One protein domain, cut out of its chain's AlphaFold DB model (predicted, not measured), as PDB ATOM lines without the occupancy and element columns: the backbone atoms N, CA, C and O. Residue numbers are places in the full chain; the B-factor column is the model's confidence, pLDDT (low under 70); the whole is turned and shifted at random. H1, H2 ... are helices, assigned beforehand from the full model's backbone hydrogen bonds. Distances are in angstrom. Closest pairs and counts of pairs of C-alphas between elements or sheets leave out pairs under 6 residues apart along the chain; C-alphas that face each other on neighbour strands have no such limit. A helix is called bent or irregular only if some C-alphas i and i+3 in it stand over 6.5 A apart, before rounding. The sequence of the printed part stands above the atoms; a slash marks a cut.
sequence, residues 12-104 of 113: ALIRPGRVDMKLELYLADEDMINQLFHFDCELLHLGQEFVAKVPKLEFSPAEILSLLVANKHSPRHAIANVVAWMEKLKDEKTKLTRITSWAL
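Overview. This is residues 12 to 104 of the 113 residues of an uncharacterized protein of Sporormia fimetaria CBS 119925 (UniProt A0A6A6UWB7). A small head of crossed helices, made of H1, H2, H3 and the first part of the long H4, has two arms: residues 15 to 21 stick out near the beginning of the printed part, and residues 91 to 104, mostly H4, stick out at its end. In the head, H1, H2, H4 and H3 make a ring of contacts. The printed part has 93 residues with four named helices, H1 to H4 in chain order, and no named strand; its class is all helix. It is loose, with a radius of gyration of the C-alphas of 16.8 A and spans of 49 by 38 by 21 A.

Along the chain. Residues 12 to 29 hold no named element. H1 is residues 30 to 40, 15.9 A long, with C-alpha 30 at (40.166, -11.008, 33.912). H2 is residues 44 to 53, 15.4 A, and H3 residues 61 to 70, 14.3 A. H4 is residues 75 to 103, 39.6 A, ending with C-alpha 103 at (59.371, -0.778, 62.441). H4 is irregular, with C-alphas 80 and 83 7.4 A apart, and has a kink of 56 degrees near residue 82.

Arrangement. H1 touches H2, closest at the C-alphas of Asn 34 and Gly 47, 5.9 A, at a steep tilt of 46 degrees, opposite ways. H1 touches H3, closest at the C-alphas of Leu 36 and Leu 65, 6.6 A. H4 touches H2 with residues 75 to 83 alone, closest at the C-alphas of Phe 50 and Ile 79, 5.6 A. H4 touches H3 with residues 75 to 85 alone, closest at the C-alphas of Leu 68 and Ala 78, 6.5 A. H1 and H4 are apart, as are H2 and H3. Every O i to N i+4 pair is within hydrogen-bond range in H1 and H3; H2 has 4 of 6, H4 22 of 25.

Size, cuts and confidence. The C-alphas of Ala 12 and Arg 76, the two farthest apart, are 49.5 A apart. The printed part has no cut, and no link between helices is long. Residues 98 to 104 have pLDDT under 70.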
ATOM      1  N   ALA A  12      74.725 -13.456  40.750       93.06
ATOM      2  CA  ALA A  12      75.344 -14.771  40.853       93.06
ATOM      3  C   ALA A  12      74.367 -15.876  41.297       93.06
ATOM      4  O   ALA A  12      74.630 -17.053  41.027       93.06
ATOM      5  N   LEU A  13      73.247 -15.518  41.938       90.50
ATOM      6  CA  LEU A  13      72.193 -16.452  42.344       90.50
ATOM      7  C   LEU A  13      71.254 -16.826  41.192       90.50
ATOM      8  O   LEU A  13      70.674 -17.907  41.221       90.50
ATOM      9  N   ILE A  14      71.126 -15.972  40.171       90.44
ATOM     10  CA  ILE A  14      70.157 -16.132  39.070       90.44
ATOM     11  C   ILE A  14      70.801 -16.442  37.710       90.44
ATOM     12  O   ILE A  14      70.130 -16.362  36.674       90.44
ATOM     13  N   ARG A  15      72.104 -16.744  37.705       90.19
ATOM     14  CA  ARG A  15      72.867 -17.127  36.509       90.19
ATOM     15  C   ARG A  15      72.538 -18.561  36.050       90.19
ATOM     16  O   ARG A  15      72.164 -19.388  36.890       90.19
ATOM     17  N   PRO A  16      72.721 -18.879  34.753       89.62
ATOM     18  CA  PRO A  16      72.503 -20.228  34.227       89.62
ATOM     19  C   PRO A  16      73.263 -21.298  35.028       89.62
ATOM     20  O   PRO A  16      74.406 -21.070  35.434       89.62
ATOM     21  N   GLY A  17      72.621 -22.440  35.293       90.88
ATOM     22  CA  GLY A  17      73.156 -23.514  36.143       90.88
ATOM     23  C   GLY A  17      72.899 -23.344  37.649       90.88
ATOM     24  O   GLY A  17      73.232 -24.233  38.431       90.88
ATOM     25  N   ARG A  18      72.316 -22.216  38.081       92.56
ATOM     26  CA  ARG A  18      71.753 -22.031  39.437       92.56
ATOM     27  C   ARG A  18      70.233 -21.886  39.402       92.56
ATOM     28  O   ARG A  18      69.552 -22.469  40.241       92.56
ATOM     29  N   VAL A  19      69.719 -21.110  38.446       90.75
ATOM     30  CA  VAL A  19      68.285 -20.942  38.174       90.75
ATOM     31  C   VAL A  19      68.063 -21.077  36.676       90.75
ATOM     32  O   VAL A  19      68.485 -20.212  35.911       90.75
ATOM     33  N   ASP A  20      67.384 -22.146  36.273       90.06
ATOM     34  CA  ASP A  20      67.174 -22.468  34.857       90.06
ATOM     35  C   ASP A  20      65.850 -21.914  34.307       90.06
ATOM     36  O   ASP A  20      65.724 -21.682  33.108       90.06
ATOM     37  N   MET A  21      64.875 -21.638  35.181       87.19
ATOM     38  CA  MET A  21      63.581 -21.058  34.818       87.19
ATOM     39  C   MET A  21      63.188 -19.953  35.797       87.19
ATOM     40  O   MET A  21      63.301 -20.108  37.014       87.19
ATOM     41  N   LYS A  22      62.696 -18.840  35.250       87.00
ATOM     42  CA  LYS A  22      62.143 -17.714  36.005       87.00
ATOM     43  C   LYS A  22      60.682 -17.566  35.606       87.00
ATOM     44  O   LYS A  22      60.391 -17.436  34.422       87.00
ATOM     45  N   LEU A  23      59.795 -17.618  36.592       89.25
ATOM     46  CA  LEU A  23      58.371 -17.373  36.417       89.25
ATOM     47  C   LEU A  23      58.001 -16.153  37.254       89.25
ATOM     48  O   LEU A  23      58.260 -16.139  38.459       89.25
ATOM     49  N   GLU A  24      57.416 -15.148  36.615       86.88
ATOM     50  CA  GLU A  24      56.853 -13.993  37.306       86.88
ATOM     51  C   GLU A  24      55.374 -14.266  37.596       86.88
ATOM     52  O   GLU A  24      54.625 -14.688  36.714       86.88
ATOM     53  N   LEU A  25      54.973 -14.092  38.855       86.88
ATOM     54  CA  LEU A  25      53.594 -14.291  39.294       86.88
ATOM     55  C   LEU A  25      52.930 -12.924  39.440       86.88
ATOM     56  O   LEU A  25      53.252 -12.173  40.359       86.88
ATOM     57  N   TYR A  26      52.013 -12.613  38.528       89.19
ATOM     58  CA  TYR A  26      51.309 -11.334  38.505       89.19
ATOM     59  C   TYR A  26      50.014 -11.352  39.327       89.19
ATOM     60  O   TYR A  26      49.509 -12.401  39.740       89.19
ATOM     61  N   LEU A  27      49.467 -10.153  39.544       94.25
ATOM     62  CA  LEU A  27      48.093  -9.977  40.007       94.25
ATOM     63  C   LEU A  27      47.125 -10.521  38.949       94.25
ATOM     64  O   LEU A  27      47.429 -10.526  37.758       94.25
ATOM     65  N   ALA A  28      45.974 -11.010  39.394       94.12
ATOM     66  CA  ALA A  28      45.031 -11.703  38.537       94.12
ATOM     67  C   ALA A  28      44.394 -10.739  37.527       94.12
ATOM     68  O   ALA A  28      43.827  -9.703  37.893       94.12
ATOM     69  N   ASP A  29      44.490 -11.093  36.252       93.94
ATOM     70  CA  ASP A  29      43.735 -10.463  35.181       93.94
ATOM     71  C   ASP A  29      42.320 -11.057  35.084       93.94
ATOM     72  O   ASP A  29      41.912 -11.906  35.880       93.94
ATOM     73  N   GLU A  30      41.545 -10.570  34.118       93.38
ATOM     74  CA  GLU A  30      40.166 -11.008  33.912       93.38
ATOM     75  C   GLU A  30      40.062 -12.516  33.658       93.38
ATOM     76  O   GLU A  30      39.229 -13.189  34.267       93.38
ATOM     77  N   ASP A  31      40.937 -13.045  32.801       92.44
ATOM     78  CA  ASP A  31      40.941 -14.455  32.423       92.44
ATOM     79  C   ASP A  31      41.295 -15.343  33.616       92.44
ATOM     80  O   ASP A  31      40.636 -16.358  33.842       92.44
ATOM     81  N   MET A  32      42.277 -14.945  34.426       93.12
ATOM     82  CA  MET A  32      42.656 -15.636  35.656       93.12
ATOM     83  C   MET A  32      41.524 -15.607  36.686       93.12
ATOM     84  O   MET A  32      41.190 -16.650  37.245       93.12
ATOM     85  N   ILE A  33      40.900 -14.446  36.929       93.12
ATOM     86  CA  ILE A  33      39.746 -14.325  37.843       93.12
ATOM     87  C   ILE A  33      38.633 -15.277  37.393       93.12
ATOM     88  O   ILE A  33      38.065 -16.009  38.208       93.12
ATOM     89  N   ASN A  34      38.353 -15.297  36.090       91.38
ATOM     90  CA  ASN A  34      37.330 -16.147  35.512       91.38
ATOM     91  C   ASN A  34      37.677 -17.636  35.663       91.38
ATOM     92  O   ASN A  34      36.837 -18.423  36.091       91.38
ATOM     93  N   GLN A  35      38.913 -18.035  35.354       90.56
ATOM     94  CA  GLN A  35      39.379 -19.419  35.487       90.56
ATOM     95  C   GLN A  35      39.348 -19.903  36.939       90.56
ATOM     96  O   GLN A  35      38.911 -21.023  37.195       90.56
ATOM     97  N   LEU A  36      39.753 -19.062  37.895       90.56
ATOM     98  CA  LEU A  36      39.688 -19.380  39.323       90.56
ATOM     99  C   LEU A  36      38.246 -19.611  39.780       90.56
ATOM    100  O   LEU A  36      37.982 -20.571  40.502       90.56
ATOM    101  N   PHE A  37      37.312 -18.769  39.329       88.75
ATOM    102  CA  PHE A  37      35.897 -18.950  39.639       88.75
ATOM    103  C   PHE A  37      35.358 -20.256  39.046       88.75
ATOM    104  O   PHE A  37      34.698 -21.013  39.748       88.75
ATOM    105  N   HIS A  38      35.683 -20.556  37.788       86.62
ATOM    106  CA  HIS A  38      35.272 -21.794  37.122       86.62
ATOM    107  C   HIS A  38      35.859 -23.058  37.755       86.62
ATOM    108  O   HIS A  38      35.204 -24.097  37.767       86.62
ATOM    109  N   PHE A  39      37.089 -22.985  38.266       83.62
ATOM    110  CA  PHE A  39      37.741 -24.118  38.913       83.62
ATOM    111  C   PHE A  39      37.042 -24.519  40.219       83.62
ATOM    112  O   PHE A  39      36.932 -25.707  40.510       83.62
ATOM    113  N   ASP A  40      36.564 -23.541  40.996       77.50
ATOM    114  CA  ASP A  40      35.936 -23.793  42.302       77.50
ATOM    115  C   ASP A  40      34.395 -23.854  42.225       77.50
ATOM    116  O   ASP A  40      33.755 -24.457  43.084       77.50
ATOM    117  N   CYS A  41      33.781 -23.260  41.193       75.31
ATOM    118  CA  CYS A  41      32.330 -23.178  41.008       75.31
ATOM    119  C   CYS A  41      31.897 -23.710  39.629       75.31
ATOM    120  O   CYS A  41      32.183 -23.109  38.599       75.31
ATOM    121  N   GLU A  42      31.063 -24.755  39.596       70.31
ATOM    122  CA  GLU A  42      30.514 -25.335  38.349       70.31
ATOM    123  C   GLU A  42      29.471 -24.437  37.635       70.31
ATOM    124  O   GLU A  42      28.925 -24.785  36.587       70.31
ATOM    125  N   LEU A  43      29.160 -23.260  38.189       75.06
ATOM    126  CA  LEU A  43      28.122 -22.353  37.690       75.06
ATOM    127  C   LEU A  43      28.702 -21.291  36.743       75.06
ATOM    128  O   LEU A  43      28.836 -20.127  37.119       75.06
ATOM    129  N   LEU A  44      28.966 -21.684  35.490       70.00
ATOM    130  CA  LEU A  44      29.550 -20.829  34.436       70.00
ATOM    131  C   LEU A  44      28.898 -19.439  34.297       70.00
ATOM    132  O   LEU A  44      29.581 -18.439  34.103       70.00
ATOM    133  N   HIS A  45      27.571 -19.347  34.422       78.44
ATOM    134  CA  HIS A  45      26.843 -18.084  34.231       78.44
ATOM    135  C   HIS A  45      27.072 -17.053  35.349       78.44
ATOM    136  O   HIS A  45      26.804 -15.873  35.148       78.44
ATOM    137  N   LEU A  46      27.559 -17.482  36.518       83.06
ATOM    138  CA  LEU A  46      27.863 -16.598  37.646       83.06
ATOM    139  C   LEU A  46      29.291 -16.038  37.588       83.06
ATOM    140  O   LEU A  46      29.560 -15.001  38.196       83.06
ATOM    141  N   GLY A  47      30.184 -16.675  36.823       84.69
ATOM    142  CA  GLY A  47      31.569 -16.229  36.662       84.69
ATOM    143  C   GLY A  47      31.661 -14.817  36.094       84.69
ATOM    144  O   GLY A  47      32.405 -13.997  36.621       84.69
ATOM    145  N   GLN A  48      30.820 -14.479  35.113       87.44
ATOM    146  CA  GLN A  48      30.827 -13.144  34.509       87.44
ATOM    147  C   GLN A  48      30.420 -12.043  35.499       87.44
ATOM    148  O   GLN A  48      30.979 -10.949  35.470       87.44
ATOM    149  N   GLU A  49      29.470 -12.325  36.398       89.56
ATOM    150  CA  GLU A  49      29.072 -11.371  37.438       89.56
ATOM    151  C   GLU A  49      30.195 -11.184  38.466       89.56
ATOM    152  O   GLU A  49      30.454 -10.065  38.909       89.56
ATOM    153  N   PHE A  50      30.888 -12.267  38.824       90.75
ATOM    154  CA  PHE A  50      32.041 -12.206  39.715       90.75
ATOM    155  C   PHE A  50      33.182 -11.388  39.101       90.75
ATOM    156  O   PHE A  50      33.662 -10.436  39.714       90.75
ATOM    157  N   VAL A  51      33.554 -11.698  37.859       92.44
ATOM    158  CA  VAL A  51      34.585 -10.996  37.086       92.44
ATOM    159  C   VAL A  51      34.258  -9.509  36.929       92.44
ATOM    160  O   VAL A  51      35.139  -8.671  37.082       92.44
ATOM    161  N   ALA A  52      32.992  -9.157  36.693       91.94
ATOM    162  CA  ALA A  52      32.572  -7.761  36.578       91.94
ATOM    163  C   ALA A  52      32.707  -6.969  37.892       91.94
ATOM    164  O   ALA A  52      32.842  -5.746  37.855       91.94
ATOM    165  N   LYS A  53      32.653  -7.641  39.051       92.94
ATOM    166  CA  LYS A  53      32.779  -7.005  40.373       92.94
ATOM    167  C   LYS A  53      34.218  -6.945  40.878       92.94
ATOM    168  O   LYS A  53      34.526  -6.058  41.671       92.94
ATOM    169  N   VAL A  54      35.077  -7.877  40.465       92.81
ATOM    170  CA  VAL A  54      36.477  -7.926  40.906       92.81
ATOM    171  C   VAL A  54      37.343  -7.053  39.986       92.81
ATOM    172  O   VAL A  54      37.417  -7.306  38.784       92.81
ATOM    173  N   PRO A  55      38.034  -6.031  40.516       92.75
ATOM    174  CA  PRO A  55      38.942  -5.209  39.733       92.75
ATOM    175  C   PRO A  55      40.159  -6.022  39.280       92.75
ATOM    176  O   PRO A  55      40.775  -6.768  40.046       92.75
ATOM    177  N   LYS A  56      40.507  -5.851  38.005       92.44
ATOM    178  CA  LYS A  56      41.635  -6.524  37.355       92.44
ATOM    179  C   LYS A  56      42.954  -5.986  37.896       92.44
ATOM    180  O   LYS A  56      43.069  -4.790  38.154       92.44
ATOM    181  N   LEU A  57      43.959  -6.857  37.980       92.06
ATOM    182  CA  LEU A  57      45.326  -6.516  38.380       92.06
ATOM    183  C   LEU A  57      45.421  -5.837  39.759       92.06
ATOM    184  O   LEU A  57      46.352  -5.078  40.005       92.06
ATOM    185  N   GLU A  58      44.473  -6.106  40.660       92.50
ATOM    186  CA  GLU A  58      44.492  -5.576  42.032       92.50
ATOM    187  C   GLU A  58      44.735  -6.671  43.085       92.50
ATOM    188  O   GLU A  58      45.403  -6.436  44.094       92.50
ATOM    189  N   PHE A  59      44.243  -7.885  42.837       92.56
ATOM    190  CA  PHE A  59      44.335  -9.006  43.770       92.56
ATOM    191  C   PHE A  59      45.163 -10.145  43.187       92.56
ATOM    192  O   PHE A  59      45.119 -10.418  41.990       92.56
ATOM    193  N   SER A  60      45.917 -10.834  44.037       93.00
ATOM    194  CA  SER A  60      46.633 -12.047  43.651       93.00
ATOM    195  C   SER A  60      45.662 -13.226  43.467       93.00
ATOM    196  O   SER A  60      44.609 -13.273  44.115       93.00
ATOM    197  N   PRO A  61      46.026 -14.233  42.651       92.12
ATOM    198  CA  PRO A  61      45.232 -15.454  42.502       92.12
ATOM    199  C   PRO A  61      44.891 -16.134  43.837       92.12
ATOM    200  O   PRO A  61      43.780 -16.623  44.021       92.12
ATOM    201  N   ALA A  62      45.826 -16.127  44.792       90.56
ATOM    202  CA  ALA A  62      45.638 -16.745  46.104       90.56
ATOM    203  C   ALA A  62      44.587 -16.019  46.960       90.56
ATOM    204  O   ALA A  62      43.818 -16.667  47.666       90.56
ATOM    205  N   GLU A  63      44.529 -14.688  46.889       92.00
ATOM    206  CA  GLU A  63      43.529 -13.896  47.614       92.00
ATOM    207  C   GLU A  63      42.123 -14.164  47.084       92.00
ATOM    208  O   GLU A  63      41.207 -14.422  47.864       92.00
ATOM    209  N   ILE A  64      41.967 -14.174  45.758       92.25
ATOM    210  CA  ILE A  64      40.689 -14.493  45.116       92.25
ATOM    211  C   ILE A  64      40.270 -15.919  45.474       92.25
ATOM    212  O   ILE A  64      39.141 -16.145  45.906       92.25
ATOM    213  N   LEU A  65      41.195 -16.877  45.374       90.50
ATOM    214  CA  LEU A  65      40.923 -18.264  45.733       90.50
ATOM    215  C   LEU A  65      40.528 -18.404  47.209       90.50
ATOM    216  O   LEU A  65      39.647 -19.195  47.523       90.50
ATOM    217  N   SER A  66      41.118 -17.626  48.119       91.06
ATOM    218  CA  SER A  66      40.744 -17.642  49.537       91.06
ATOM    219  C   SER A  66      39.273 -17.267  49.754       91.06
ATOM    220  O   SER A  66      38.586 -17.941  50.528       91.06
ATOM    221  N   LEU A  67      38.764 -16.258  49.033       90.81
ATOM    222  CA  LEU A  67      37.343 -15.904  49.059       90.81
ATOM    223  C   LEU A  67      36.470 -17.056  48.545       90.81
ATOM    224  O   LEU A  67      35.461 -17.379  49.175       90.81
ATOM    225  N   LEU A  68      36.845 -17.669  47.422       89.94
ATOM    226  CA  LEU A  68      36.078 -18.764  46.818       89.94
ATOM    227  C   LEU A  68      36.037 -19.985  47.742       89.94
ATOM    228  O   LEU A  68      34.957 -20.464  48.082       89.94
ATOM    229  N   VAL A  69      37.191 -20.366  48.296       88.81
ATOM    230  CA  VAL A  69      37.321 -21.476  49.246       88.81
ATOM    231  C   VAL A  69      36.447 -21.267  50.486       88.81
ATOM    232  O   VAL A  69      35.795 -22.207  50.941       88.81
ATOM    233  N   ALA A  70      36.388 -20.041  51.016       87.88
ATOM    234  CA  ALA A  70      35.537 -19.702  52.157       87.88
ATOM    235  C   ALA A  70      34.030 -19.784  51.841       87.88
ATOM    236  O   ALA A  70      33.216 -19.933  52.752       87.88
ATOM    237  N   ASN A  71      33.651 -19.711  50.563       86.50
ATOM    238  CA  ASN A  71      32.269 -19.695  50.085       86.50
ATOM    239  C   ASN A  71      31.925 -20.904  49.192       86.50
ATOM    240  O   ASN A  71      30.932 -20.852  48.465       86.50
ATOM    241  N   LYS A  72      32.689 -22.005  49.266       77.69
ATOM    242  CA  LYS A  72      32.566 -23.198  48.396       77.69
ATOM    243  C   LYS A  72      31.151 -23.726  48.200       77.69
ATOM    244  O   LYS A  72      30.768 -24.124  47.108       77.69
ATOM    245  N   HIS A  73      30.349 -23.732  49.260       79.94
ATOM    246  CA  HIS A  73      28.980 -24.253  49.215       79.94
ATOM    247  C   HIS A  73      27.945 -23.208  48.776       79.94
ATOM    248  O   HIS A  73      26.748 -23.488  48.742       79.94
ATOM    249  N   SER A  74      28.364 -21.975  48.492       86.25
ATOM    250  CA  SER A  74      27.477 -20.864  48.149       86.25
ATOM    251  C   SER A  74      28.166 -19.833  47.238       86.25
ATOM    252  O   SER A  74      28.444 -18.714  47.672       86.25
ATOM    253  N   PRO A  75      28.341 -20.136  45.936       84.06
ATOM    254  CA  PRO A  75      28.930 -19.206  44.960       84.06
ATOM    255  C   PRO A  75      28.202 -17.856  44.875       84.06
ATOM    256  O   PRO A  75      28.814 -16.799  44.743       84.06
ATOM    257  N   ARG A  76      26.870 -17.864  45.031       86.81
ATOM    258  CA  ARG A  76      26.061 -16.633  45.091       86.81
ATOM    259  C   ARG A  76      26.423 -15.755  46.289       86.81
ATOM    260  O   ARG A  76      26.388 -14.535  46.182       86.81
ATOM    261  N   HIS A  77      26.775 -16.369  47.418       87.94
ATOM    262  CA  HIS A  77      27.205 -15.640  48.607       87.94
ATOM    263  C   HIS A  77      28.577 -14.996  48.387       87.94
ATOM    264  O   HIS A  77      28.760 -13.838  48.758       87.94
ATOM    265  N   ALA A  78      29.488 -15.681  47.684       87.62
ATOM    266  CA  ALA A  78      30.768 -15.102  47.273       87.62
ATOM    267  C   ALA A  78      30.565 -13.823  46.443       87.62
ATOM    268  O   ALA A  78      31.159 -12.791  46.742       87.62
ATOM    269  N   ILE A  79      29.665 -13.856  45.455       89.69
ATOM    270  CA  ILE A  79      29.353 -12.711  44.581       89.69
ATOM    271  C   ILE A  79      28.641 -11.572  45.322       89.69
ATOM    272  O   ILE A  79      28.839 -10.400  44.991       89.69
ATOM    273  N   ALA A  80      27.792 -11.894  46.299       91.31
ATOM    274  CA  ALA A  80      27.114 -10.892  47.118       91.31
ATOM    275  C   ALA A  80      28.093 -10.179  48.066       91.31
ATOM    276  O   ALA A  80      28.014  -8.965  48.235       91.31
ATOM    277  N   ASN A  81      29.045 -10.922  48.635       90.44
ATOM    278  CA  ASN A  81      29.973 -10.409  49.640       90.44
ATOM    279  C   ASN A  81      31.305  -9.912  49.076       90.44
ATOM    280  O   ASN A  81      32.092  -9.349  49.836       90.44
ATOM    281  N   VAL A  82      31.580 -10.104  47.781       92.81
ATOM    282  CA  VAL A  82      32.877  -9.758  47.174       92.81
ATOM    283  C   VAL A  82      33.267  -8.304  47.439       92.81
ATOM    284  O   VAL A  82      34.414  -8.034  47.770       92.81
ATOM    285  N   VAL A  83      32.310  -7.373  47.397       91.94
ATOM    286  CA  VAL A  83      32.564  -5.945  47.647       91.94
ATOM    287  C   VAL A  83      33.022  -5.704  49.086       91.94
ATOM    288  O   VAL A  83      34.079  -5.117  49.303       91.94
ATOM    289  N   ALA A  84      32.284  -6.236  50.061       93.00
ATOM    290  CA  ALA A  84      32.638  -6.118  51.475       93.00
ATOM    291  C   ALA A  84      33.973  -6.812  51.796       93.00
ATOM    292  O   ALA A  84      34.766  -6.326  52.604       93.00
ATOM    293  N   TRP A  85      34.248  -7.945  51.144       93.62
ATOM    294  CA  TRP A  85      35.527  -8.639  51.264       93.62
ATOM    295  C   TRP A  85      36.693  -7.784  50.749       93.62
ATOM    296  O   TRP A  85      37.701  -7.665  51.445       93.62
ATOM    297  N   MET A  86      36.548  -7.147  49.582       93.25
ATOM    298  CA  MET A  86      37.585  -6.278  49.016       93.25
ATOM    299  C   MET A  86      37.907  -5.097  49.935       93.25
ATOM    300  O   MET A  86      39.079  -4.788  50.144       93.25
ATOM    301  N   GLU A  87      36.889  -4.450  50.505       92.38
ATOM    302  CA  GLU A  87      37.076  -3.341  51.450       92.38
ATOM    303  C   GLU A  87      37.847  -3.784  52.693       92.38
ATOM    304  O   GLU A  87      38.829  -3.146  53.080       92.38
ATOM    305  N   LYS A  88      37.456  -4.923  53.277       91.94
ATOM    306  CA  LYS A  88      38.143  -5.498  54.434       91.94
ATOM    307  C   LYS A  88      39.608  -5.815  54.124       91.94
ATOM    308  O   LYS A  88      40.486  -5.465  54.910       91.94
ATOM    309  N   LEU A  89      39.882  -6.437  52.976       90.69
ATOM    310  CA  LEU A  89      41.240  -6.814  52.584       90.69
ATOM    311  C   LEU A  89      42.135  -5.582  52.372       90.69
ATOM    312  O   LEU A  89      43.299  -5.575  52.774       90.69
ATOM    313  N   LYS A  90      41.593  -4.514  51.769       88.50
ATOM    314  CA  LYS A  90      42.307  -3.240  51.578       88.50
ATOM    315  C   LYS A  90      42.618  -2.553  52.909       88.50
ATOM    316  O   LYS A  90      43.722  -2.029  53.080       88.50
ATOM    317  N   ASP A  91      41.688  -2.574  53.861       89.31
ATOM    318  CA  ASP A  91      41.903  -2.016  55.200       89.31
ATOM    319  C   ASP A  91      42.978  -2.794  55.978       89.31
ATOM    320  O   ASP A  91      43.900  -2.195  56.539       89.31
ATOM    321  N   GLU A  92      42.933  -4.128  55.940       88.12
ATOM    322  CA  GLU A  92      43.959  -4.985  56.545       88.12
ATOM    323  C   GLU A  92      45.346  -4.704  55.951       88.12
ATOM    324  O   GLU A  92      46.292  -4.457  56.705       88.12
ATOM    325  N   LYS A  93      45.464  -4.632  54.616       83.50
ATOM    326  CA  LYS A  93      46.719  -4.262  53.936       83.50
ATOM    327  C   LYS A  93      47.219  -2.884  54.368       83.50
ATOM    328  O   LYS A  93      48.392  -2.739  54.700       83.50
ATOM    329  N   THR A  94      46.335  -1.890  54.438       82.44
ATOM    330  CA  THR A  94      46.696  -0.518  54.834       82.44
ATOM    331  C   THR A  94      47.208  -0.458  56.276       82.44
ATOM    332  O   THR A  94      48.187   0.235  56.569       82.44
ATOM    333  N   LYS A  95      46.578  -1.202  57.193       81.75
ATOM    334  CA  LYS A  95      47.023  -1.322  58.589       81.75
ATOM    335  C   LYS A  95      48.390  -1.995  58.685       81.75
ATOM    336  O   LYS A  95      49.263  -1.480  59.379       81.75
ATOM    337  N   LEU A  96      48.596  -3.091  57.954       75.19
ATOM    338  CA  LEU A  96      49.877  -3.799  57.886       75.19
ATOM    339  C   LEU A  96      51.007  -2.896  57.382       75.19
ATOM    340  O   LEU A  96      52.059  -2.849  58.021       75.19
ATOM    341  N   THR A  97      50.786  -2.134  56.307       72.94
ATOM    342  CA  THR A  97      51.771  -1.176  55.774       72.94
ATOM    343  C   THR A  97      52.092  -0.069  56.776       72.94
ATOM    344  O   THR A  97      53.255   0.285  56.954       72.94
ATOM    345  N   ARG A  98      51.084   0.454  57.487       68.75
ATOM    346  CA  ARG A  98      51.304   1.448  58.548       68.75
ATOM    347  C   ARG A  98      52.156   0.893  59.684       68.75
ATOM    348  O   ARG A  98      53.080   1.569  60.106       68.75
ATOM    349  N   ILE A  99      51.889  -0.325  60.148       69.19
ATOM    350  CA  ILE A  99      52.647  -0.937  61.249       69.19
ATOM    351  C   ILE A  99      54.093  -1.233  60.824       69.19
ATOM    352  O   ILE A  99      55.027  -0.947  61.569       69.19
ATOM    353  N   THR A 100      54.302  -1.760  59.614       60.22
ATOM    354  CA  THR A 100      55.658  -2.052  59.106       60.22
ATOM    355  C   THR A 100      56.471  -0.793  58.817       60.22
ATOM    356  O   THR A 100      57.681  -0.810  59.020       60.22
ATOM    357  N   SER A 101      55.833   0.314  58.429       57.72
ATOM    358  CA  SER A 101      56.514   1.602  58.247       57.72
ATOM    359  C   SER A 101      57.112   2.165  59.542       57.72
ATOM    360  O   SER A 101      58.090   2.892  59.462       57.72
ATOM    361  N   TRP A 102      56.556   1.843  60.715       55.94
ATOM    362  CA  TRP A 102      57.102   2.294  62.005       55.94
ATOM    363  C   TRP A 102      58.293   1.435  62.444       55.94
ATOM    364  O   TRP A 102      59.237   1.941  63.031       55.94
ATOM    365  N   ALA A 103      58.286   0.143  62.103       53.53
ATOM    366  CA  ALA A 103      59.371  -0.778  62.441       53.53
ATOM    367  C   ALA A 103      60.660  -0.552  61.624       53.53
ATOM    368  O   ALA A 103      61.720  -1.027  62.021       53.53
ATOM    369  N   LEU A 104      60.578   0.143  60.484       52.72
ATOM    370  CA  LEU A 104      61.738   0.459  59.642       52.72
ATOM    371  C   LEU A 104      62.447   1.763  60.042       52.72
ATOM    372  O   LEU A 104      63.592   1.946  59.645       52.72
TER     373      LEU A 104